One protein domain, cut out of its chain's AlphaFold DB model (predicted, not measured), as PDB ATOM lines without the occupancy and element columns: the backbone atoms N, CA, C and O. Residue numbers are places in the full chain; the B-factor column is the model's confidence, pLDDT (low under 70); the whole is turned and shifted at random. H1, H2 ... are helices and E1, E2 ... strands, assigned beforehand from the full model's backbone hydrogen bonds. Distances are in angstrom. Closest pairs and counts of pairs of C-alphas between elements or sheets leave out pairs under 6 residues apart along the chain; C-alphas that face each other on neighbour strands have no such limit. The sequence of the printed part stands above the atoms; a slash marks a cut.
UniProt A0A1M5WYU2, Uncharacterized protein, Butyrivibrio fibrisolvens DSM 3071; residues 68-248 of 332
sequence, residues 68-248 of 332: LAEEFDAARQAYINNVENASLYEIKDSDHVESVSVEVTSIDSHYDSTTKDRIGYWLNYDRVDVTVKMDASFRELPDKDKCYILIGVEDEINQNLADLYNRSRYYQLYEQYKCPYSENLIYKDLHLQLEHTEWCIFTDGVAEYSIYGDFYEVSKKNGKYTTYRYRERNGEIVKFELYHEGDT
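This is residues 68 to 248 of the 332 residues of an uncharacterized protein of Butyrivibrio fibrisolvens DSM 3071 (UniProt A0A1M5WYU2). A long, twisted sheet curls round the long helix H2, with H1 and H3 over the same face of the sheet towards its other end. The long strands E1, E2 and E4 run side by side along the longest axis, and at one end the sheet goes on into E5, E6, E7 and E8, turned across them. The printed part has 181 residues, with three named helices and eight named strands, which along the chain are H1, then E1 and E2, then H2 and H3, then E3 to E8; the eight strands make one branched, mixed sheet, in which E2 and E4 are parallel neighbours and the neighbour pairs E1 and E2, E3 and E4, E4 and E5, E5 and E6, E6 and E7, and E7 and E8 are antiparallel. The class is mixed, helices and strands; the whole is loose, with a radius of gyration of the C-alphas of 19.9 A, and elongated, spanning 62 by 33 by 33 A.

H1, residues 68 to 84, is on the sheet at a height of 9.0 A. E1, residues 97 to 112, and E2, residues 121 to 134, form a hairpin, with N 105 and O 127 2.8 A apart, within hydrogen-bond range. H2, residues 143 to 166, is on the same face as H1; they only just touch, with 3 pairs of C-alphas within 8 A, the closest those of Val 83 and Leu 164 at 7.3 A. H3, residues 169 to 177, touches H1, the closest C-alphas being those of Ala 75 and Tyr 170 at 4.7 A, and is on the same face. E4, residues 190 to 203, has E2 on one side, with N 126 and O 195 2.9 A apart, and on the other side E3, residues 185 to 187, with N 185 and O 192 2.9 A apart, and E5, residues 207 to 212, with N 209 and O 202 2.8 A apart. E6, residues 215 to 220, follows, with N 208 and O 219 2.8 A apart, then E7, residues 224 to 232, with N 218 and O 226 2.8 A apart, and the edge strand E8, residues 237 to 247, with N 229 and O 241 2.8 A apart. The closest C-alphas of H2 and E8 are those of Lys 144 and Phe 240, 6.7 A apart. In H1, H2 and H3 every O i to N i+4 pair is within hydrogen-bond range.

H1 begins at C-alpha 68 (7.950, 49.086, 12.830). E1 is 44.2 A long, E2 41.2 A, E4 40.6 A and H2 33.6 A. E8 ends at C-alpha 247 (49.657, 39.260, 39.320).

The two C-alphas farthest apart, those of Lys 116 and Glu 140, are 64.1 A apart. The printed part has no cut; the link from H1 to E1 is long. No printed residue is under 70 in pLDDT.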
ATOM      1  N   LEU A  68       7.476  50.005  11.793       93.31
ATOM      2  CA  LEU A  68       7.950  49.086  12.830       93.31
ATOM      3  C   LEU A  68       9.374  49.416  13.281       93.31
ATOM      4  O   LEU A  68       9.642  49.381  14.473       93.31
ATOM      5  N   ALA A  69      10.262  49.770  12.350       93.31
ATOM      6  CA  ALA A  69      11.648  50.097  12.671       93.31
ATOM      7  C   ALA A  69      11.749  51.348  13.559       93.31
ATOM      8  O   ALA A  69      12.475  51.338  14.547       93.31
ATOM      9  N   GLU A  70      10.987  52.401  13.259       95.31
ATOM     10  CA  GLU A  70      10.953  53.621  14.069       95.31
ATOM     11  C   GLU A  70      10.288  53.391  15.432       95.31
ATOM     12  O   GLU A  70      10.745  53.925  16.442       95.31
ATOM     13  N   GLU A  71       9.217  52.590  15.482       96.38
ATOM     14  CA  GLU A  71       8.595  52.176  16.745       96.38
ATOM     15  C   GLU A  71       9.567  51.361  17.608       96.38
ATOM     16  O   GLU A  71       9.596  51.540  18.827       96.38
ATOM     17  N   PHE A  72      10.361  50.493  16.980       96.44
ATOM     18  CA  PHE A  72      11.358  49.658  17.637       96.44
ATOM     19  C   PHE A  72      12.524  50.492  18.181       96.44
ATOM     20  O   PHE A  72      12.848  50.369  19.359       96.44
ATOM     21  N   ASP A  73      13.068  51.417  17.382       96.69
ATOM     22  CA  ASP A  73      14.118  52.358  17.803       96.69
ATOM     23  C   ASP A  73      13.649  53.220  18.990       96.69
ATOM     24  O   ASP A  73      14.361  53.391  19.983       96.69
ATOM     25  N   ALA A  74      12.411  53.724  18.934       97.88
ATOM     26  CA  ALA A  74      11.824  54.488  20.030       97.88
ATOM     27  C   ALA A  74      11.616  53.635  21.294       97.88
ATOM     28  O   ALA A  74      11.825  54.122  22.408       97.88
ATOM     29  N   ALA A  75      11.206  52.373  21.138       98.06
ATOM     30  CA  ALA A  75      11.038  51.448  22.252       98.06
ATOM     31  C   ALA A  75      12.381  51.081  22.898       98.06
ATOM     32  O   ALA A  75      12.452  51.053  24.127       98.06
ATOM     33  N   ARG A  76      13.438  50.876  22.099       97.62
ATOM     34  CA  ARG A  76      14.808  50.649  22.581       97.62
ATOM     35  C   ARG A  76      15.300  51.825  23.411       97.62
ATOM     36  O   ARG A  76      15.713  51.640  24.548       97.62
ATOM     37  N   GLN A  77      15.162  53.050  22.899       97.88
ATOM     38  CA  GLN A  77      15.573  54.242  23.645       97.88
ATOM     39  C   GLN A  77      14.775  54.421  24.943       97.88
ATOM     40  O   GLN A  77      15.322  54.837  25.962       97.88
ATOM     41  N   ALA A  78      13.476  54.110  24.927       97.88
ATOM     42  CA  ALA A  78      12.659  54.141  26.134       97.88
ATOM     43  C   ALA A  78      13.100  53.083  27.158       97.88
ATOM     44  O   ALA A  78      13.088  53.372  28.351       97.88
ATOM     45  N   TYR A  79      13.492  51.889  26.702       97.44
ATOM     46  CA  TYR A  79      14.066  50.843  27.547       97.44
ATOM     47  C   TYR A  79      15.385  51.297  28.184       97.44
ATOM     48  O   TYR A  79      15.481  51.266  29.407       97.44
ATOM     49  N   ILE A  80      16.329  51.815  27.389       97.06
ATOM     50  CA  ILE A  80      17.613  52.362  27.866       97.06
ATOM     51  C   ILE A  80      17.374  53.396  28.968       97.06
ATOM     52  O   ILE A  80      17.835  53.236  30.094       97.06
ATOM     53  N   ASN A  81      16.543  54.404  28.681       97.12
ATOM     54  CA  ASN A  81      16.228  55.448  29.650       97.12
ATOM     55  C   ASN A  81      15.558  54.884  30.913       97.12
ATOM     56  O   ASN A  81      15.735  55.433  31.995       97.12
ATOM     57  N   ASN A  82      14.738  53.838  30.794       97.00
ATOM     58  CA  ASN A  82      14.095  53.223  31.951       97.00
ATOM     59  C   ASN A  82      15.127  52.523  32.842       97.00
ATOM     60  O   ASN A  82      15.130  52.757  34.042       97.00
ATOM     61  N   VAL A  83      16.028  51.732  32.252       96.81
ATOM     62  CA  VAL A  83      17.088  51.016  32.977       96.81
ATOM     63  C   VAL A  83      18.039  51.984  33.678       96.81
ATOM     64  O   VAL A  83      18.265  51.844  34.875       96.81
ATOM     65  N   GLU A  84      18.511  53.024  32.989       95.25
ATOM     66  CA  GLU A  84      19.425  54.026  33.566       95.25
ATOM     67  C   GLU A  84      18.812  54.824  34.731       95.25
ATOM     68  O   GLU A  84      19.534  55.400  35.544       95.25
ATOM     69  N   ASN A  85      17.479  54.882  34.820       93.81
ATOM     70  CA  ASN A  85      16.763  55.576  35.892       93.81
ATOM     71  C   ASN A  85      16.083  54.614  36.883       93.81
ATOM     72  O   ASN A  85      15.383  55.071  37.793       93.81
ATOM     73  N   ALA A  86      16.247  53.300  36.711       93.69
ATOM     74  CA  ALA A  86      15.618  52.303  37.561       93.69
ATOM     75  C   ALA A  86      16.358  52.164  38.895       93.69
ATOM     76  O   ALA A  86      17.584  52.176  38.966       93.69
ATOM     77  N   SER A  87      15.592  51.959  39.966       93.75
ATOM     78  CA  SER A  87      16.138  51.478  41.233       93.75
ATOM     79  C   SER A  87      16.234  49.958  41.155       93.75
ATOM     80  O   SER A  87      15.264  49.275  41.475       93.75
ATOM     81  N   LEU A  88      17.368  49.438  40.679       95.62
ATOM     82  CA  LEU A  88      17.574  47.992  40.488       95.62
ATOM     83  C   LEU A  88      17.768  47.215  41.791       95.62
ATOM     84  O   LEU A  88      17.725  45.991  41.774       95.62
ATOM     85  N   TYR A  89      18.007  47.908  42.900       97.56
ATOM     86  CA  TYR A  89      18.311  47.281  44.177       97.56
ATOM     87  C   TYR A  89      17.918  48.199  45.337       97.56
ATOM     88  O   TYR A  89      18.166  49.411  45.291       97.56
ATOM     89  N   GLU A  90      17.287  47.636  46.368       96.44
ATOM     90  CA  GLU A  90      16.975  48.347  47.609       96.44
ATOM     91  C   GLU A  90      18.112  48.143  48.616       96.44
ATOM     92  O   GLU A  90      18.346  47.033  49.087       96.44
ATOM     93  N   ILE A  91      18.820  49.223  48.965       95.38
ATOM     94  CA  ILE A  91      19.966  49.155  49.880       95.38
ATOM     95  C   ILE A  91      19.508  48.744  51.284       95.38
ATOM     96  O   ILE A  91      18.734  49.454  51.930       95.38
ATOM     97  N   LYS A  92      20.048  47.620  51.767       94.81
ATOM     98  CA  LYS A  92      19.820  47.075  53.111       94.81
ATOM     99  C   LYS A  92      21.063  47.277  53.972       94.81
ATOM    100  O   LYS A  92      22.184  47.081  53.508       94.81
ATOM    101  N   ASP A  93      20.865  47.589  55.254       89.81
ATOM    102  CA  ASP A  93      21.966  47.807  56.210       89.81
ATOM    103  C   ASP A  93      22.905  46.587  56.346       89.81
ATOM    104  O   ASP A  93      24.065  46.743  56.719       89.81
ATOM    105  N   SER A  94      22.414  45.371  56.075       91.88
ATOM    106  CA  SER A  94      23.180  44.118  56.159       91.88
ATOM    107  C   SER A  94      24.062  43.825  54.950       91.88
ATOM    108  O   SER A  94      24.944  42.979  55.048       91.88
ATOM    109  N   ASP A  95      23.818  44.488  53.823       95.56
ATOM    110  CA  ASP A  95      24.376  44.070  52.534       95.56
ATOM    111  C   ASP A  95      25.615  44.907  52.174       95.56
ATOM    112  O   ASP A  95      26.279  44.665  51.172       95.56
ATOM    113  N   HIS A  96      25.965  45.874  53.030       97.31
ATOM    114  CA  HIS A  96      27.155  46.715  52.909       97.31
ATOM    115  C   HIS A  96      27.247  47.487  51.580       97.31
ATOM    116  O   HIS A  96      28.341  47.803  51.114       97.31
ATOM    117  N   VAL A  97      26.111  47.794  50.947       98.06
ATOM    118  CA  VAL A  97      26.048  48.547  49.686       98.06
ATOM    119  C   VAL A  97      25.967  50.049  49.975       98.06
ATOM    120  O   VAL A  97      25.080  50.517  50.682       98.06
ATOM    121  N   GLU A  98      26.879  50.832  49.400       97.50
ATOM    122  CA  GLU A  98      26.884  52.300  49.469       97.50
ATOM    123  C   GLU A  98      26.030  52.922  48.353       97.50
ATOM    124  O   GLU A  98      25.290  53.879  48.590       97.50
ATOM    125  N   SER A  99      26.147  52.413  47.123       97.62
ATOM    126  CA  SER A  99      25.397  52.923  45.971       97.62
ATOM    127  C   SER A  99      25.363  51.927  44.819       97.62
ATOM    128  O   SER A  99      26.326  51.192  44.624       97.62
ATOM    129  N   VAL A 100      24.324  51.998  43.992       98.12
ATOM    130  CA  VAL A 100      24.225  51.273  42.718       98.12
ATOM    131  C   VAL A 100      24.107  52.288  41.587       98.12
ATOM    132  O   VAL A 100      23.331  53.241  41.688       98.12
ATOM    133  N   SER A 101      24.885  52.105  40.526       97.31
ATOM    134  CA  SER A 101      24.809  52.902  39.299       97.31
ATOM    135  C   SER A 101      24.738  51.997  38.083       97.31
ATOM    136  O   SER A 101      25.321  50.917  38.090       97.31
ATOM    137  N   VAL A 102      24.050  52.456  37.045       97.56
ATOM    138  CA  VAL A 102      23.766  51.668  35.846       97.56
ATOM    139  C   VAL A 102      24.151  52.479  34.620       97.56
ATOM    140  O   VAL A 102      23.852  53.672  34.551       97.56
ATOM    141  N   GLU A 103      24.789  51.825  33.663       97.00
ATOM    142  CA  GLU A 103      25.095  52.361  32.341       97.00
ATOM    143  C   GLU A 103      24.626  51.360  31.285       97.00
ATOM    144  O   GLU A 103      24.775  50.150  31.456       97.00
ATOM    145  N   VAL A 104      24.040  51.849  30.191       96.94
ATOM    146  CA  VAL A 104      23.646  50.990  29.072       96.94
ATOM    147  C   VAL A 104      24.477  51.344  27.847       96.94
ATOM    148  O   VAL A 104      24.430  52.463  27.338       96.94
ATOM    149  N   THR A 105      25.222  50.364  27.345       96.06
ATOM    150  CA  THR A 105      25.986  50.471  26.104       96.06
ATOM    151  C   THR A 105      25.217  49.803  24.969       96.06
ATOM    152  O   THR A 105      25.020  48.590  24.968       96.06
ATOM    153  N   SER A 106      24.835  50.587  23.961       94.62
ATOM    154  CA  SER A 106      24.163  50.098  22.754       94.62
ATOM    155  C   SER A 106      25.103  50.134  21.551       94.62
ATOM    156  O   SER A 106      25.607  51.196  21.176       94.62
ATOM    157  N   ILE A 107      25.322  48.978  20.926       93.31
ATOM    158  CA  ILE A 107      26.165  48.810  19.738       93.31
ATOM    159  C   ILE A 107      25.308  48.293  18.581       93.31
ATOM    160  O   ILE A 107      24.572  47.319  18.725       93.31
ATOM    161  N   ASP A 108      25.447  48.937  17.422       92.81
ATOM    162  CA  ASP A 108      24.804  48.526  16.173       92.81
ATOM    163  C   ASP A 108      25.854  47.951  15.221       92.81
ATOM    164  O   ASP A 108      26.651  48.683  14.622       92.81
ATOM    165  N   SER A 109      25.846  46.630  15.059       89.38
ATOM    166  CA  SER A 109      26.801  45.916  14.211       89.38
ATOM    167  C   SER A 109      26.144  45.449  12.918       89.38
ATOM    168  O   SER A 109      25.069  44.854  12.916       89.38
ATOM    169  N   HIS A 110      26.808  45.711  11.794       87.56
ATOM    170  CA  HIS A 110      26.350  45.298  10.470       87.56
ATOM    171  C   HIS A 110      27.299  44.230   9.936       87.56
ATOM    172  O   HIS A 110      28.415  44.547   9.520       87.56
ATOM    173  N   TYR A 111      26.864  42.972   9.948       78.56
ATOM    174  CA  TYR A 111      27.703  41.856   9.498       78.56
ATOM    175  C   TYR A 111      27.631  41.651   7.990       78.56
ATOM    176  O   TYR A 111      28.621  41.285   7.364       78.56
ATOM    177  N   ASP A 112      26.474  41.934   7.393       79.06
ATOM    178  CA  ASP A 112      26.231  41.709   5.977       79.06
ATOM    179  C   ASP A 112      25.324  42.794   5.408       79.06
ATOM    180  O   ASP A 112      24.287  43.129   5.976       79.06
ATOM    181  N   SER A 113      25.683  43.322   4.239       77.69
ATOM    182  CA  SER A 113      24.822  44.256   3.511       77.69
ATOM    183  C   SER A 113      23.764  43.513   2.694       77.69
ATOM    184  O   SER A 113      24.032  42.450   2.125       77.69
ATOM    185  N   THR A 114      22.563  44.091   2.592       78.38
ATOM    186  CA  THR A 114      21.540  43.596   1.663       78.38
ATOM    187  C   THR A 114      22.043  43.747   0.234       78.38
ATOM    188  O   THR A 114      22.347  44.844  -0.239       78.38
ATOM    189  N   THR A 115      22.107  42.625  -0.472       80.50
ATOM    190  CA  THR A 115      22.455  42.568  -1.889       80.50
ATOM    191  C   THR A 115      21.205  42.291  -2.717       80.50
ATOM    192  O   THR A 115      20.103  42.092  -2.200       80.50
ATOM    193  N   LYS A 116      21.365  42.254  -4.043       76.06
ATOM    194  CA  LYS A 116      20.293  41.808  -4.935       76.06
ATOM    195  C   LYS A 116      19.833  40.379  -4.605       76.06
ATOM    196  O   LYS A 116      18.652  40.085  -4.755       76.06
ATOM    197  N   ASP A 117      20.757  39.543  -4.141       78.75
ATOM    198  CA  ASP A 117      20.567  38.101  -4.019       78.75
ATOM    199  C   ASP A 117      20.467  37.626  -2.565       78.75
ATOM    200  O   ASP A 117      20.361  36.429  -2.354       78.75
ATOM    201  N   ARG A 118      20.516  38.518  -1.562       82.19
ATOM    202  CA  ARG A 118      20.476  38.150  -0.134       82.19
ATOM    203  C   ARG A 118      20.097  39.337   0.753       82.19
ATOM    204  O   ARG A 118      20.618  40.432   0.537       82.19
ATOM    205  N   ILE A 119      19.253  39.117   1.760       84.12
ATOM    206  CA  ILE A 119      19.013  40.074   2.855       84.12
ATOM    207  C   ILE A 119      20.198  40.065   3.828       84.12
ATOM    208  O   ILE A 119      20.689  39.005   4.202       84.12
ATOM    209  N   GLY A 120      20.684  41.249   4.196       87.50
ATOM    210  CA  GLY A 120      21.782  41.403   5.149       87.50
ATOM    211  C   GLY A 120      21.361  41.219   6.608       87.50
ATOM    212  O   GLY A 120      20.180  41.050   6.910       87.50
ATOM    213  N   TYR A 121      22.339  41.306   7.504       90.31
ATOM    214  CA  TYR A 121      22.146  41.130   8.942       90.31
ATOM    215  C   TYR A 121      22.552  42.383   9.710       90.31
ATOM    216  O   TYR A 121      23.587  42.997   9.433       90.31
ATOM    217  N   TRP A 122      21.728  42.714  10.692       92.75
ATOM    218  CA  TRP A 122      21.938  43.747  11.690       92.75
ATOM    219  C   TRP A 122      21.917  43.072  13.061       92.75
ATOM    220  O   TRP A 122      21.060  42.233  13.317       92.75
ATOM    221  N   LEU A 123      22.838  43.441  13.942       93.31
ATOM    222  CA  LEU A 123      22.798  43.070  15.351       93.31
ATOM    223  C   LEU A 123      22.654  44.327  16.191       93.31
ATOM    224  O   LEU A 123      23.489  45.230  16.102       93.31
ATOM    225  N   ASN A 124      21.599  44.358  16.997       94.81
ATOM    226  CA  ASN A 124      21.524  45.264  18.130       94.81
ATOM    227  C   ASN A 124      22.088  44.521  19.332       94.81
ATOM    228  O   ASN A 124      21.481  43.558  19.796       94.81
ATOM    229  N   TYR A 125      23.237  44.978  19.808       95.19
ATOM    230  CA  TYR A 125      23.848  44.495  21.033       95.19
ATOM    231  C   TYR A 125      23.632  45.544  22.122       95.19
ATOM    232  O   TYR A 125      24.153  46.659  22.027       95.19
ATOM    233  N   ASP A 126      22.820  45.207  23.117       95.81
ATOM    234  CA  ASP A 126      22.524  46.050  24.271       95.81
ATOM    235  C   ASP A 126      23.152  45.428  25.520       95.81
ATOM    236  O   ASP A 126      22.737  44.359  25.967       95.81
ATOM    237  N   ARG A 127      24.161  46.097  26.082       96.38
ATOM    238  CA  ARG A 127      24.839  45.678  27.311       96.38
ATOM    239  C   ARG A 127      24.481  46.605  28.460       96.38
ATOM    240  O   ARG A 127      24.634  47.819  28.333       96.38
ATOM    241  N   VAL A 128      24.035  46.039  29.572       97.56
ATOM    242  CA  VAL A 128      23.760  46.761  30.815       97.56
ATOM    243  C   VAL A 128      24.906  46.512  31.786       97.56
ATOM    244  O   VAL A 128      25.083  45.397  32.264       97.56
ATOM    245  N   ASP A 129      25.679  47.553  32.072       96.75
ATOM    246  CA  ASP A 129      26.772  47.528  33.037       96.75
ATOM    247  C   ASP A 129      26.266  48.113  34.369       96.75
ATOM    248  O   ASP A 129      25.962  49.306  34.479       96.75
ATOM    249  N   VAL A 130      26.158  47.277  35.400       97.88
ATOM    250  CA  VAL A 130      25.787  47.684  36.760       97.88
ATOM    251  C   VAL A 130      27.041  47.757  37.615       97.88
ATOM    252  O   VAL A 130      27.782  46.791  37.747       97.88
ATOM    253  N   THR A 131      27.284  48.912  38.228       97.75
ATOM    254  CA  THR A 131      28.351  49.087  39.216       97.75
ATOM    255  C   THR A 131      27.749  49.225  40.605       97.75
ATOM    256  O   THR A 131      27.025  50.182  40.892       97.75
ATOM    257  N   VAL A 132      28.094  48.293  41.485       98.44
ATOM    258  CA  VAL A 132      27.701  48.298  42.892       98.44
ATOM    259  C   VAL A 132      28.899  48.714  43.732       98.44
ATOM    260  O   VAL A 132      29.927  48.038  43.799       98.44
ATOM    261  N   LYS A 133      28.777  49.862  44.390       98.25
ATOM    262  CA  LYS A 133      29.793  50.358  45.307       98.25
ATOM    263  C   LYS A 133      29.507  49.834  46.710       98.25
ATOM    264  O   LYS A 133      28.461  50.151  47.269       98.25
ATOM    265  N   MET A 134      30.451  49.098  47.277       98.19
ATOM    266  CA  MET A 134      30.403  48.586  48.642       98.19
ATOM    267  C   MET A 134      30.939  49.627  49.630       98.19
ATOM    268  O   MET A 134      31.854  50.396  49.317       98.19
ATOM    269  N   ASP A 135      30.389  49.641  50.840       96.75
ATOM    270  CA  ASP A 135      30.823  50.524  51.912       96.75
ATOM    271  C   ASP A 135      32.157  50.074  52.545       96.75
ATOM    272  O   ASP A 135      32.722  49.017  52.259       96.75
ATOM    273  N   ALA A 136      32.702  50.907  53.435       94.31
ATOM    274  CA  ALA A 136      33.999  50.641  54.055       94.31
ATOM    275  C   ALA A 136      34.014  49.411  54.984       94.31
ATOM    276  O   ALA A 136      35.088  48.861  55.226       94.31
ATOM    277  N   SER A 137      32.865  49.003  55.524       95.50
ATOM    278  CA  SER A 137      32.759  47.857  56.429       95.50
ATOM    279  C   SER A 137      32.779  46.516  55.696       95.50
ATOM    280  O   SER A 137      33.263  45.540  56.267       95.50
ATOM    281  N   PHE A 138      32.405  46.487  54.411       97.38
ATOM    282  CA  PHE A 138      32.534  45.307  53.546       97.38
ATOM    283  C   PHE A 138      33.966  44.746  53.503       97.38
ATOM    284  O   PHE A 138      34.186  43.538  53.421       97.38
ATOM    285  N   ARG A 139      34.974  45.623  53.597       93.75
ATOM    286  CA  ARG A 139      36.397  45.253  53.491       93.75
ATOM    287  C   ARG A 139      36.870  44.298  54.568       93.75
ATOM    288  O   ARG A 139      37.740  43.468  54.314       93.75
ATOM    289  N   GLU A 140      36.314  44.461  55.759       94.94
ATOM    290  CA  GLU A 140      36.732  43.738  56.955       94.94
ATOM    291  C   GLU A 140      36.104  42.338  57.024       94.94
ATOM    292  O   GLU A 140      36.456  41.547  57.900       94.94
ATOM    293  N   LEU A 141      35.192  42.017  56.099       97.12
ATOM    294  CA  LEU A 141      34.557  40.710  56.025       97.12
ATOM    295  C   LEU A 141      35.519  39.637  55.480       97.12
ATOM    296  O   LEU A 141      36.353  39.925  54.611       97.12
ATOM    297  N   PRO A 142      35.387  38.382  55.939       96.88
ATOM    298  CA  PRO A 142      35.964  37.224  55.265       96.88
ATOM    299  C   PRO A 142      35.493  37.121  53.810       96.88
ATOM    300  O   PRO A 142      34.343  37.415  53.500       96.88
ATOM    301  N   ASP A 143      36.354  36.637  52.916       96.81
ATOM    302  CA  ASP A 143      36.049  36.562  51.479       96.81
ATOM    303  C   ASP A 143      34.863  35.637  51.155       96.81
ATOM    304  O   ASP A 143      34.095  35.921  50.240       96.81
ATOM    305  N   LYS A 144      34.635  34.600  51.971       96.75
ATOM    306  CA  LYS A 144      33.424  33.771  51.885       96.75
ATOM    307  C   LYS A 144      32.150  34.578  52.169       96.75
ATOM    308  O   LYS A 144      31.160  34.420  51.461       96.75
ATOM    309  N   ASP A 145      32.177  35.439  53.184       96.81
ATOM    310  CA  ASP A 145      31.023  36.259  53.571       96.81
ATOM    311  C   ASP A 145      30.773  37.358  52.530       96.81
ATOM    312  O   ASP A 145      29.626  37.634  52.189       96.81
ATOM    313  N   LYS A 146      31.846  37.929  51.960       97.38
ATOM    314  CA  LYS A 146      31.753  38.831  50.804       97.38
ATOM    315  C   LYS A 146      31.061  38.141  49.638       97.38
ATOM    316  O   LYS A 146      30.063  38.656  49.161       97.38
ATOM    317  N   CYS A 147      31.562  36.977  49.221       97.44
ATOM    318  CA  CYS A 147      30.981  36.188  48.136       97.44
ATOM    319  C   CYS A 147      29.481  35.948  48.357       97.44
ATOM    320  O   CYS A 147      28.687  36.245  47.473       97.44
ATOM    321  N   TYR A 148      29.083  35.540  49.566       96.38
ATOM    322  CA  TYR A 148      27.676  35.339  49.917       96.38
ATOM    323  C   TYR A 148      26.814  36.598  49.738       96.38
ATOM    324  O   TYR A 148      25.735  36.534  49.153       96.38
ATOM    325  N   ILE A 149      27.287  37.748  50.225       96.88
ATOM    326  CA  ILE A 149      26.575  39.025  50.081       96.88
ATOM    327  C   ILE A 149      26.451  39.407  48.606       96.88
ATOM    328  O   ILE A 149      25.372  39.793  48.166       96.88
ATOM    329  N   LEU A 150      27.544  39.303  47.849       97.44
ATOM    330  CA  LEU A 150      27.569  39.720  46.451       97.44
ATOM    331  C   LEU A 150      26.617  38.887  45.585       97.44
ATOM    332  O   LEU A 150      25.906  39.483  44.785       97.44
ATOM    333  N   ILE A 151      26.533  37.567  45.803       96.12
ATOM    334  CA  ILE A 151      25.568  36.690  45.111       96.12
ATOM    335  C   ILE A 151      24.141  37.181  45.365       96.12
ATOM    336  O   ILE A 151      23.393  37.427  44.428       96.12
ATOM    337  N   GLY A 152      23.778  37.418  46.631       95.25
ATOM    338  CA  GLY A 152      22.427  37.871  46.970       95.25
ATOM    339  C   GLY A 152      22.068  39.240  46.377       95.25
ATOM    340  O   GLY A 152      20.918  39.467  46.002       95.25
ATOM    341  N   VAL A 153      23.037  40.156  46.284       97.25
ATOM    342  CA  VAL A 153      22.842  41.463  45.637       97.25
ATOM    343  C   VAL A 153      22.718  41.311  44.119       97.25
ATOM    344  O   VAL A 153      21.835  41.925  43.519       97.25
ATOM    345  N   GLU A 154      23.574  40.497  43.500       96.69
ATOM    346  CA  GLU A 154      23.559  40.231  42.061       96.69
ATOM    347  C   GLU A 154      22.260  39.558  41.617       96.69
ATOM    348  O   GLU A 154      21.639  40.020  40.664       96.69
ATOM    349  N   ASP A 155      21.797  38.541  42.342       95.19
ATOM    350  CA  ASP A 155      20.548  37.839  42.047       95.19
ATOM    351  C   ASP A 155      19.349  38.793  42.035       95.19
ATOM    352  O   ASP A 155      18.504  38.735  41.140       95.19
ATOM    353  N   GLU A 156      19.272  39.710  43.005       96.94
ATOM    354  CA  GLU A 156      18.201  40.707  43.061       96.94
ATOM    355  C   GLU A 156      18.283  41.691  41.883       96.94
ATOM    356  O   GLU A 156      17.261  41.998  41.259       96.94
ATOM    357  N   ILE A 157      19.490  42.159  41.542       97.69
ATOM    358  CA  ILE A 157      19.723  43.059  40.403       97.69
ATOM    359  C   ILE A 157      19.347  42.373  39.086       97.69
ATOM    360  O   ILE A 157      18.564  42.940  38.321       97.69
ATOM    361  N   ASN A 158      19.845  41.161  38.847       96.19
ATOM    362  CA  ASN A 158      19.590  40.381  37.636       96.19
ATOM    363  C   ASN A 158      18.100  40.056  37.507       96.19
ATOM    364  O   ASN A 158      17.506  40.215  36.440       96.19
ATOM    365  N   GLN A 159      17.435  39.692  38.608       96.62
ATOM    366  CA  GLN A 159      15.992  39.463  38.602       96.62
ATOM    367  C   GLN A 159      15.213  40.732  38.219       96.62
ATOM    368  O   GLN A 159      14.249  40.652  37.447       96.62
ATOM    369  N   ASN A 160      15.618  41.897  38.731       97.50
ATOM    370  CA  ASN A 160      14.988  43.179  38.417       97.50
ATOM    371  C   ASN A 160      15.273  43.635  36.975       97.50
ATOM    372  O   ASN A 160      14.370  44.157  36.313       97.50
ATOM    373  N   LEU A 161      16.489  43.422  36.462       97.06
ATOM    374  CA  LEU A 161      16.858  43.708  35.073       97.06
ATOM    375  C   LEU A 161      16.101  42.821  34.088       97.06
ATOM    376  O   LEU A 161      15.470  43.350  33.166       97.06
ATOM    377  N   ALA A 162      16.058  41.513  34.339       96.50
ATOM    378  CA  ALA A 162      15.287  40.569  33.546       96.50
ATOM    379  C   ALA A 162      13.800  40.956  33.517       96.50
ATOM    380  O   ALA A 162      13.167  40.951  32.457       96.50
ATOM    381  N   ASP A 163      13.226  41.355  34.657       96.62
ATOM    382  CA  ASP A 163      11.842  41.831  34.725       96.62
ATOM    383  C   ASP A 163      11.628  43.119  33.910       96.62
ATOM    384  O   ASP A 163      10.628  43.242  33.190       96.62
ATOM    385  N   LEU A 164      12.552  44.082  33.993       96.75
ATOM    386  CA  LEU A 164      12.493  45.326  33.223       96.75
ATOM    387  C   LEU A 164      12.596  45.071  31.719       96.75
ATOM    388  O   LEU A 164      11.827  45.657  30.948       96.75
ATOM    389  N   TYR A 165      13.514  44.201  31.302       97.38
ATOM    390  CA  TYR A 165      13.721  43.842  29.907       97.38
ATOM    391  C   TYR A 165      12.520  43.080  29.343       97.38
ATOM    392  O   TYR A 165      11.907  43.545  28.378       97.38
ATOM    393  N   ASN A 166      12.085  42.001  30.000       96.69
ATOM    394  CA  ASN A 166      10.981  41.157  29.531       96.69
ATOM    395  C   ASN A 166       9.631  41.893  29.495       96.69
ATOM    396  O   ASN A 166       8.751  41.588  28.683       96.69
ATOM    397  N   ARG A 167       9.440  42.902  30.353       96.88
ATOM    398  CA  ARG A 167       8.235  43.753  30.344       96.88
ATOM    399  C   ARG A 167       8.371  44.980  29.450       96.88
ATOM    400  O   ARG A 167       7.390  45.710  29.275       96.88
ATOM    401  N   SER A 168       9.552  45.228  28.889       97.94
ATOM    402  CA  SER A 168       9.779  46.373  28.020       97.94
ATOM    403  C   SER A 168       8.979  46.238  26.725       97.94
ATOM    404  O   SER A 168       8.809  45.157  26.159       97.94
ATOM    405  N   ARG A 169       8.520  47.377  26.198       98.00
ATOM    406  CA  ARG A 169       7.929  47.411  24.854       98.00
ATOM    407  C   ARG A 169       8.942  46.980  23.786       98.00
ATOM    408  O   ARG A 169       8.532  46.474  22.750       98.00
ATOM    409  N   TYR A 170      10.231  47.201  24.034       97.81
ATOM    410  CA  TYR A 170      11.316  46.824  23.136       97.81
ATOM    411  C   TYR A 170      11.341  45.311  22.904       97.81
ATOM    412  O   TYR A 170      11.131  44.863  21.777       97.81
ATOM    413  N   TYR A 171      11.444  44.539  23.987       97.12
ATOM    414  CA  TYR A 171      11.387  43.080  23.945       97.12
ATOM    415  C   TYR A 171      10.049  42.569  23.395       97.12
ATOM    416  O   TYR A 171      10.021  41.713  22.517       97.12
ATOM    417  N   GLN A 172       8.924  43.151  23.821       97.44
ATOM    418  CA  GLN A 172       7.600  42.740  23.333       97.44
ATOM    419  C   GLN A 172       7.431  42.929  21.821       97.44
ATOM    420  O   GLN A 172       6.820  42.087  21.169       97.44
ATOM    421  N   LEU A 173       7.950  44.025  21.252       96.00
ATOM    422  CA  LEU A 173       7.937  44.227  19.803       96.00
ATOM    423  C   LEU A 173       8.832  43.206  19.097       96.00
ATOM    424  O   LEU A 173       8.436  42.699  18.049       96.00
ATOM    425  N   TYR A 174      10.000  42.892  19.661       95.88
ATOM    426  CA  TYR A 174      10.881  41.870  19.103       95.88
ATOM    427  C   TYR A 174      10.179  40.510  19.068       95.88
ATOM    428  O   TYR A 174       9.986  39.950  17.995       95.88
ATOM    429  N   GLU A 175       9.689  40.031  20.211       95.12
ATOM    430  CA  GLU A 175       9.006  38.738  20.322       95.12
ATOM    431  C   GLU A 175       7.745  38.650  19.460       95.12
ATOM    432  O   GLU A 175       7.458  37.607  18.877       95.12
ATOM    433  N   GLN A 176       6.986  39.743  19.351       93.50
ATOM    434  CA  GLN A 176       5.761  39.763  18.559       93.50
ATOM    435  C   GLN A 176       6.022  39.630  17.052       93.50
ATOM    436  O   GLN A 176       5.180  39.070  16.345       93.50
ATOM    437  N   TYR A 177       7.125  40.194  16.554       92.00
ATOM    438  CA  TYR A 177       7.375  40.332  15.115       92.00
ATOM    439  C   TYR A 177       8.627  39.596  14.622       92.00
ATOM    440  O   TYR A 177       8.925  39.665  13.426       92.00
ATOM    441  N   LYS A 178       9.357  38.894  15.497       91.69
ATOM    442  CA  LYS A 178      10.438  38.005  15.072       91.69
ATOM    443  C   LYS A 178       9.877  36.868  14.223       91.69
ATOM    444  O   LYS A 178       8.806  36.324  14.491       91.69
ATOM    445  N   CYS A 179      10.624  36.508  13.192       83.38
ATOM    446  CA  CYS A 179      10.300  35.399  12.318       83.38
ATOM    447  C   CYS A 179      10.405  34.082  13.111       83.38
ATOM    448  O   CYS A 179      11.485  33.790  13.637       83.38
ATOM    449  N   PRO A 180       9.349  33.245  13.158       78.00
ATOM    450  CA  PRO A 180       9.320  32.026  13.973       78.00
ATOM    451  C   PRO A 180      10.443  31.023  13.683       78.00
ATOM    452  O   PRO A 180      10.730  30.173  14.515       78.00
ATOM    453  N   TYR A 181      11.044  31.090  12.492       77.12
ATOM    454  CA  TYR A 181      12.037  30.120  12.022       77.12
ATOM    455  C   TYR A 181      13.480  30.616  12.083       77.12
ATOM    456  O   TYR A 181      14.390  29.826  11.854       77.12
ATOM    457  N   SER A 182      13.701  31.912  12.306       78.88
ATOM    458  CA  SER A 182      15.052  32.489  12.290       78.88
ATOM    459  C   SER A 182      15.382  33.297  13.535       78.88
ATOM    460  O   SER A 182      16.479  33.830  13.611       78.88
ATOM    461  N   GLU A 183      14.427  33.438  14.456       85.44
ATOM    462  CA  GLU A 183      14.502  34.304  15.636       85.44
ATOM    463  C   GLU A 183      14.811  35.777  15.330       85.44
ATOM    464  O   GLU A 183      14.930  36.564  16.255       85.44
ATOM    465  N   ASN A 184      14.856  36.180  14.055       89.56
ATOM    466  CA  ASN A 184      15.210  37.528  13.623       89.56
ATOM    467  C   ASN A 184      13.973  38.375  13.318       89.56
ATOM    468  O   ASN A 184      13.006  37.901  12.719       89.56
ATOM    469  N   LEU A 185      14.046  39.670  13.612       91.62
ATOM    470  CA  LEU A 185      13.053  40.667  13.212       91.62
ATOM    471  C   LEU A 185      13.381  41.239  11.822       91.62
ATOM    472  O   LEU A 185      14.537  41.510  11.515       91.62
ATOM    473  N   ILE A 186      12.380  41.497  10.975       88.00
ATOM    474  CA  ILE A 186      12.602  42.305   9.765       88.00
ATOM    475  C   ILE A 186      12.702  43.782  10.153       88.00
ATOM    476  O   ILE A 186      11.725  44.392  10.586       88.00
ATOM    477  N   TYR A 187      13.873  44.373   9.942       88.94
ATOM    478  CA  TYR A 187      14.198  45.731  10.365       88.94
ATOM    479  C   TYR A 187      14.996  46.443   9.272       88.94
ATOM    480  O   TYR A 187      16.059  45.978   8.877       88.94
ATOM    481  N   LYS A 188      14.482  47.564   8.745       88.81
ATOM    482  CA  LYS A 188      15.148  48.366   7.689       88.81
ATOM    483  C   LYS A 188      15.660  47.520   6.501       88.81
ATOM    484  O   LYS A 188      16.746  47.757   5.983       88.81
ATOM    485  N   ASP A 189      14.857  46.551   6.056       85.44
ATOM    486  CA  ASP A 189      15.171  45.601   4.969       85.44
ATOM    487  C   ASP A 189      16.352  44.654   5.262       85.44
ATOM    488  O   ASP A 189      17.008  44.162   4.337       85.44
ATOM    489  N   LEU A 190      16.606  44.403   6.546       88.69
ATOM    490  CA  LEU A 190      17.626  43.507   7.086       88.69
ATOM    491  C   LEU A 190      16.988  42.530   8.083       88.69
ATOM    492  O   LEU A 190      15.903  42.785   8.614       88.69
ATOM    493  N   HIS A 191      17.671  41.416   8.332       90.19
ATOM    494  CA  HIS A 191      17.399  40.566   9.485       90.19
ATOM    495  C   HIS A 191      18.080  41.178  10.703       90.19
ATOM    496  O   HIS A 191      19.297  41.340  10.706       90.19
ATOM    497  N   LEU A 192      17.295  41.540  11.708       93.19
ATOM    498  CA  LEU A 192      17.787  42.017  12.986       93.19
ATOM    499  C   LEU A 192      17.822  40.870  13.986       93.19
ATOM    500  O   LEU A 192      16.772  40.319  14.320       93.19
ATOM    501  N   GLN A 193      19.016  40.603  14.491       93.12
ATOM    502  CA  GLN A 193      19.240  39.824  15.694       93.12
ATOM    503  C   GLN A 193      19.335  40.776  16.888       93.12
ATOM    504  O   GLN A 193      19.911  41.865  16.788       93.12
ATOM    505  N   LEU A 194      18.751  40.363  18.005       94.38
ATOM    506  CA  LEU A 194      18.844  41.071  19.271       94.38
ATOM    507  C   LEU A 194      19.713  40.272  20.235       94.38
ATOM    508  O   LEU A 194      19.450  39.095  20.468       94.38
ATOM    509  N   GLU A 195      20.713  40.926  20.806       94.75
ATOM    510  CA  GLU A 195      21.515  40.382  21.891       94.75
ATOM    511  C   GLU A 195      21.464  41.350  23.066       94.75
ATOM    512  O   GLU A 195      21.692  42.554  22.922       94.75
ATOM    513  N   HIS A 196      21.112  40.809  24.225       95.31
ATOM    514  CA  HIS A 196      20.988  41.548  25.467       95.31
ATOM    515  C   HIS A 196      21.858  40.866  26.514       95.31
ATOM    516  O   HIS A 196      21.779  39.652  26.687       95.31
ATOM    517  N   THR A 197      22.739  41.638  27.144       95.25
ATOM    518  CA  THR A 197      23.685  41.130  28.141       95.25
ATOM    519  C   THR A 197      23.725  42.049  29.348       95.25
ATOM    520  O   THR A 197      23.541  43.263  29.237       95.25
ATOM    521  N   GLU A 198      23.969  41.463  30.510       94.50
ATOM    522  CA  GLU A 198      23.980  42.146  31.799       94.50
ATOM    523  C   GLU A 198      25.282  41.785  32.505       94.50
ATOM    524  O   GLU A 198      25.642  40.609  32.549       94.50
ATOM    525  N   TRP A 199      25.991  42.779  33.036       94.06
ATOM    526  CA  TRP A 199      27.204  42.583  33.825       94.06
ATOM    527  C   TRP A 199      27.131  43.385  35.114       94.06
ATOM    528  O   TRP A 199      26.908  44.595  35.090       94.06
ATOM    529  N   CYS A 200      27.370  42.713  36.237       95.94
ATOM    530  CA  CYS A 200      27.453  43.341  37.544       95.94
ATOM    531  C   CYS A 200      28.911  43.375  38.016       95.94
ATOM    532  O   CYS A 200      29.590  42.353  38.088       95.94
ATOM    533  N   ILE A 201      29.405  44.570  38.334       95.19
ATOM    534  CA  ILE A 201      30.744  44.795  38.876       95.19
ATOM    535  C   ILE A 201      30.597  45.381  40.270       95.19
ATOM    536  O   ILE A 201      29.955  46.416  40.468       95.19
ATOM    537  N   PHE A 202      31.256  44.764  41.242       98.25
ATOM    538  CA  PHE A 202      31.268  45.238  42.618       98.25
ATOM    539  C   PHE A 202      32.604  45.909  42.935       98.25
ATOM    540  O   PHE A 202      33.661  45.440  42.523       98.25
ATOM    541  N   THR A 203      32.606  46.998  43.703       97.69
ATOM    542  CA  THR A 203      33.857  47.651  44.121       97.69
ATOM    543  C   THR A 203      33.741  48.359  45.462       97.69
ATOM    544  O   THR A 203      32.758  49.027  45.746       97.69
ATOM    545  N   ASP A 204      34.789  48.296  46.279       96.12
ATOM    546  CA  ASP A 204      34.925  49.068  47.526       96.12
ATOM    547  C   ASP A 204      35.863  50.292  47.361       96.12
ATOM    548  O   ASP A 204      36.264  50.948  48.338       96.12
ATOM    549  N   GLY A 205      36.282  50.564  46.116       93.44
ATOM    550  CA  GLY A 205      37.263  51.577  45.732       93.44
ATOM    551  C   GLY A 205      38.737  51.163  45.858       93.44
ATOM    552  O   GLY A 205      39.610  51.931  45.438       93.44
ATOM    553  N   VAL A 206      39.046  49.986  46.402       93.56
ATOM    554  CA  VAL A 206      40.403  49.424  46.558       93.56
ATOM    555  C   VAL A 206      40.570  48.143  45.734       93.56
ATOM    556  O   VAL A 206      41.635  47.934  45.139       93.56
ATOM    557  N   ALA A 207      39.521  47.334  45.677       95.81
ATOM    558  CA  ALA A 207      39.377  46.140  44.872       95.81
ATOM    559  C   ALA A 207      38.078  46.189  44.052       95.81
ATOM    560  O   ALA A 207      37.139  46.936  44.351       95.81
ATOM    561  N   GLU A 208      38.074  45.395  42.997       97.12
ATOM    562  CA  GLU A 208      36.915  45.003  42.216       97.12
ATOM    563  C   GLU A 208      36.616  43.541  42.538       97.12
ATOM    564  O   GLU A 208      37.531  42.752  42.795       97.12
ATOM    565  N   TYR A 209      35.335  43.210  42.577       97.44
ATOM    566  CA  TYR A 209      34.857  41.869  42.840       97.44
ATOM    567  C   TYR A 209      33.907  41.466  41.724       97.44
ATOM    568  O   TYR A 209      33.040  42.252  41.333       97.44
ATOM    569  N   SER A 210      34.076  40.238  41.255       95.38
ATOM    570  CA  SER A 210      33.288  39.677  40.165       95.38
ATOM    571  C   SER A 210      32.821  38.286  40.552       95.38
ATOM    572  O   SER A 210      33.575  37.519  41.156       95.38
ATOM    573  N   ILE A 211      31.589  37.966  40.184       94.94
ATOM    574  CA  ILE A 211      31.041  36.619  40.256       94.94
ATOM    575  C   ILE A 211      30.751  36.194  38.821       94.94
ATOM    576  O   ILE A 211      30.246  36.977  38.021       94.94
ATOM    577  N   TYR A 212      31.140  34.977  38.463       91.19
ATOM    578  CA  TYR A 212      30.836  34.408  37.155       91.19
ATOM    579  C   TYR A 212      30.829  32.887  37.260       91.19
ATOM    580  O   TYR A 212      31.832  32.270  37.620       91.19
ATOM    581  N   GLY A 213      29.678  32.276  36.974       91.06
ATOM    582  CA  GLY A 213      29.484  30.842  37.182       91.06
ATOM    583  C   GLY A 213      29.784  30.438  38.629       91.06
ATOM    584  O   GLY A 213      29.251  31.021  39.571       91.06
ATOM    585  N   ASP A 214      30.676  29.466  38.800       94.50
ATOM    586  CA  ASP A 214      31.142  28.928  40.082       94.50
ATOM    587  C   ASP A 214      32.374  29.656  40.656       94.50
ATOM    588  O   ASP A 214      33.013  29.161  41.592       94.50
ATOM    589  N   PHE A 215      32.718  30.838  40.130       96.81
ATOM    590  CA  PHE A 215      33.890  31.604  40.549       96.81
ATOM    591  C   PHE A 215      33.549  32.942  41.201       96.81
ATOM    592  O   PHE A 215      32.671  33.682  40.763       96.81
ATOM    593  N   TYR A 216      34.322  33.263  42.236       97.25
ATOM    594  CA  TYR A 216      34.380  34.564  42.889       97.25
ATOM    595  C   TYR A 216      35.806  35.105  42.772       97.25
ATOM    596  O   TYR A 216      36.752  34.493  43.272       97.25
ATOM    597  N   GLU A 217      35.972  36.252  42.122       97.25
ATOM    598  CA  GLU A 217      37.270  36.898  41.938       97.25
ATOM    599  C   GLU A 217      37.372  38.194  42.746       97.25
ATOM    600  O   GLU A 217      36.437  38.992  42.806       97.25
ATOM    601  N   VAL A 218      38.549  38.419  43.334       97.06
ATOM    602  CA  VAL A 218      38.947  39.679  43.964       97.06
ATOM    603  C   VAL A 218      40.146  40.256  43.224       97.06
ATOM    604  O   VAL A 218      41.269  39.782  43.395       97.06
ATOM    605  N   SER A 219      39.930  41.331  42.474       95.88
ATOM    606  CA  SER A 219      40.947  42.016  41.679       95.88
ATOM    607  C   SER A 219      41.357  43.340  42.333       95.88
ATOM    608  O   SER A 219      40.573  44.271  42.490       95.88
ATOM    609  N   LYS A 220      42.613  43.452  42.775       93.75
ATOM    610  CA  LYS A 220      43.143  44.638  43.474       93.75
ATOM    611  C   LYS A 220      43.764  45.618  42.484       93.75
ATOM    612  O   LYS A 220      44.442  45.227  41.538       93.75
ATOM    613  N   LYS A 221      43.699  46.919  42.788       89.50
ATOM    614  CA  LYS A 221      44.305  47.991  41.961       89.50
ATOM    615  C   LYS A 221      45.807  47.858  41.684       89.50
ATOM    616  O   LYS A 221      46.324  48.518  40.789       89.50
ATOM    617  N   ASN A 222      46.530  47.054  42.461       89.00
ATOM    618  CA  ASN A 222      47.946  46.766  42.224       89.00
ATOM    619  C   ASN A 222      48.175  45.619  41.220       89.00
ATOM    620  O   ASN A 222      49.308  45.162  41.105       89.00
ATOM    621  N   GLY A 223      47.127  45.156  40.533       88.94
ATOM    622  CA  GLY A 223      47.166  44.084  39.539       88.94
ATOM    623  C   GLY A 223      47.129  42.672  40.119       88.94
ATOM    624  O   GLY A 223      47.085  41.712  39.354       88.94
ATOM    625  N   LYS A 224      47.128  42.520  41.448       94.31
ATOM    626  CA  LYS A 224      46.987  41.208  42.086       94.31
ATOM    627  C   LYS A 224      45.539  40.769  42.091       94.31
ATOM    628  O   LYS A 224      44.675  41.578  42.426       94.31
ATOM    629  N   TYR A 225      45.310  39.490  41.847       95.94
ATOM    630  CA  TYR A 225      43.983  38.908  41.927       95.94
ATOM    631  C   TYR A 225      44.008  37.558  42.636       95.94
ATOM    632  O   TYR A 225      45.031  36.868  42.657       95.94
ATOM    633  N   THR A 226      42.874  37.227  43.237       97.25
ATOM    634  CA  THR A 226      42.618  35.946  43.888       97.25
ATOM    635  C   THR A 226      41.258  35.455  43.413       97.25
ATOM    636  O   THR A 226      40.272  36.179  43.537       97.25
ATOM    637  N   THR A 227      41.207  34.233  42.900       97.50
ATOM    638  CA  THR A 227      39.990  33.579  42.426       97.50
ATOM    639  C   THR A 227      39.681  32.399  43.334       97.50
ATOM    640  O   THR A 227      40.538  31.550  43.597       97.50
ATOM    641  N   TYR A 228      38.443  32.335  43.798       98.06
ATOM    642  CA  TYR A 228      37.898  31.243  44.583       98.06
ATOM    643  C   TYR A 228      36.866  30.494  43.755       98.06
ATOM    644  O   TYR A 228      36.082  31.113  43.038       98.06
ATOM    645  N   ARG A 229      36.841  29.173  43.898       97.62
ATOM    646  CA  ARG A 229      35.737  28.342  43.427       97.62
ATOM    647  C   ARG A 229      34.743  28.182  44.565       97.62
ATOM    648  O   ARG A 229      35.139  27.831  45.684       97.62
ATOM    649  N   TYR A 230      33.470  28.428  44.300       96.94
ATOM    650  CA  TYR A 230      32.410  28.249  45.280       96.94
ATOM    651  C   TYR A 230      31.306  27.338  44.743       96.94
ATOM    652  O   TYR A 230      31.138  27.167  43.543       96.94
ATOM    653  N   ARG A 231      30.564  26.701  45.651       95.94
ATOM    654  CA  ARG A 231      29.354  25.941  45.313       95.94
ATOM    655  C   ARG A 231      28.252  26.335  46.274       95.94
ATOM    656  O   ARG A 231      28.453  26.280  47.493       95.94
ATOM    657  N   GLU A 232      27.103  26.695  45.724       92.94
ATOM    658  CA  GLU A 232      25.900  26.987  46.488       92.94
ATOM    659  C   GLU A 232      24.981  25.761  46.554       92.94
ATOM    660  O   GLU A 232      24.890  24.970  45.614       92.94
ATOM    661  N   ARG A 233      24.289  25.587  47.679       91.50
ATOM    662  CA  ARG A 233      23.175  24.651  47.800       91.50
ATOM    663  C   ARG A 233      22.130  25.223  48.748       91.50
ATOM    664  O   ARG A 233      22.414  25.407  49.926       91.50
ATOM    665  N   ASN A 234      20.908  25.421  48.252       89.88
ATOM    666  CA  ASN A 234      19.775  25.954  49.017       89.88
ATOM    667  C   ASN A 234      20.035  27.341  49.646       89.88
ATOM    668  O   ASN A 234      19.641  27.557  50.793       89.88
ATOM    669  N   GLY A 235      20.695  28.265  48.940       85.94
ATOM    670  CA  GLY A 235      20.993  29.588  49.492       85.94
ATOM    671  C   GLY A 235      22.159  29.600  50.477       85.94
ATOM    672  O   GLY A 235      22.254  30.526  51.270       85.94
ATOM    673  N   GLU A 236      23.021  28.578  50.496       89.81
ATOM    674  CA  GLU A 236      24.210  28.532  51.351       89.81
ATOM    675  C   GLU A 236      25.459  28.134  50.556       89.81
ATOM    676  O   GLU A 236      25.438  27.187  49.768       89.81
ATOM    677  N   ILE A 237      26.588  28.801  50.822       94.12
ATOM    678  CA  ILE A 237      27.888  28.426  50.252       94.12
ATOM    679  C   ILE A 237      28.443  27.205  50.998       94.12
ATOM    680  O   ILE A 237      28.998  27.320  52.104       94.12
ATOM    681  N   VAL A 238      28.331  26.034  50.368       95.38
ATOM    682  CA  VAL A 238      28.778  24.739  50.910       95.38
ATOM    683  C   VAL A 238      30.239  24.420  50.588       95.38
ATOM    684  O   VAL A 238      30.879  23.707  51.357       95.38
ATOM    685  N   LYS A 239      30.793  24.990  49.510       95.69
ATOM    686  CA  LYS A 239      32.212  24.881  49.123       95.69
ATOM    687  C   LYS A 239      32.759  26.279  48.846       95.69
ATOM    688  O   LYS A 239      32.068  27.072  48.216       95.69
ATOM    689  N   PHE A 240      33.952  26.588  49.349       97.62
ATOM    690  CA  PHE A 240      34.644  27.855  49.090       97.62
ATOM    691  C   PHE A 240      36.149  27.625  49.205       97.62
ATOM    692  O   PHE A 240      36.690  27.527  50.310       97.62
ATOM    693  N   GLU A 241      36.808  27.475  48.065       97.12
ATOM    694  CA  GLU A 241      38.194  27.024  47.983       97.12
ATOM    695  C   GLU A 241      39.004  27.957  47.097       97.12
ATOM    696  O   GLU A 241      38.509  28.489  46.105       97.12
ATOM    697  N   LEU A 242      40.264  28.167  47.470       97.25
ATOM    698  CA  LEU A 242      41.182  28.929  46.641       97.25
ATOM    699  C   LEU A 242      41.435  28.161  45.341       97.25
ATOM    700  O   LEU A 242      41.928  27.038  45.386       97.25
ATOM    701  N   TYR A 243      41.134  28.788  44.208       95.75
ATOM    702  CA  TYR A 243      41.374  28.218  42.887       95.75
ATOM    703  C   TYR A 243      42.693  28.723  42.303       95.75
ATOM    704  O   TYR A 243      43.546  27.935  41.895       95.75
ATOM    705  N   HIS A 244      42.888  30.044  42.296       95.06
ATOM    706  CA  HIS A 244      44.059  30.655  41.680       95.06
ATOM    707  C   HIS A 244      44.434  31.996  42.323       95.06
ATOM    708  O   HIS A 244      43.576  32.733  42.801       95.06
ATOM    709  N   GLU A 245      45.724  32.332  42.300       95.50
ATOM    710  CA  GLU A 245      46.232  33.668  42.626       95.50
ATOM    711  C   GLU A 245      47.249  34.094  41.577       95.50
ATOM    712  O   GLU A 245      48.112  33.308  41.179       95.50
ATOM    713  N   GLY A 246      47.204  35.365  41.186       91.88
ATOM    714  CA  GLY A 246      48.123  35.890  40.190       91.88
ATOM    715  C   GLY A 246      48.406  37.379  40.326       91.88
ATOM    716  O   GLY A 246      47.871  38.091  41.179       91.88
ATOM    717  N   ASP A 247      49.304  37.851  39.464       89.94
ATOM    718  CA  ASP A 247      49.657  39.260  39.320       89.94
ATOM    719  C   ASP A 247      49.663  39.618  37.830       89.94
ATOM    720  O   ASP A 247      50.545  39.195  37.079       89.94
ATOM    721  N   THR A 248      48.678  40.410  37.412       78.56
ATOM    722  CA  THR A 248      48.522  40.893  36.030       78.56
ATOM    723  C   THR A 248      49.666  41.811  35.587       78.56
ATOM    724  O   THR A 248      49.891  41.974  34.389       78.56
TER     725      THR A 248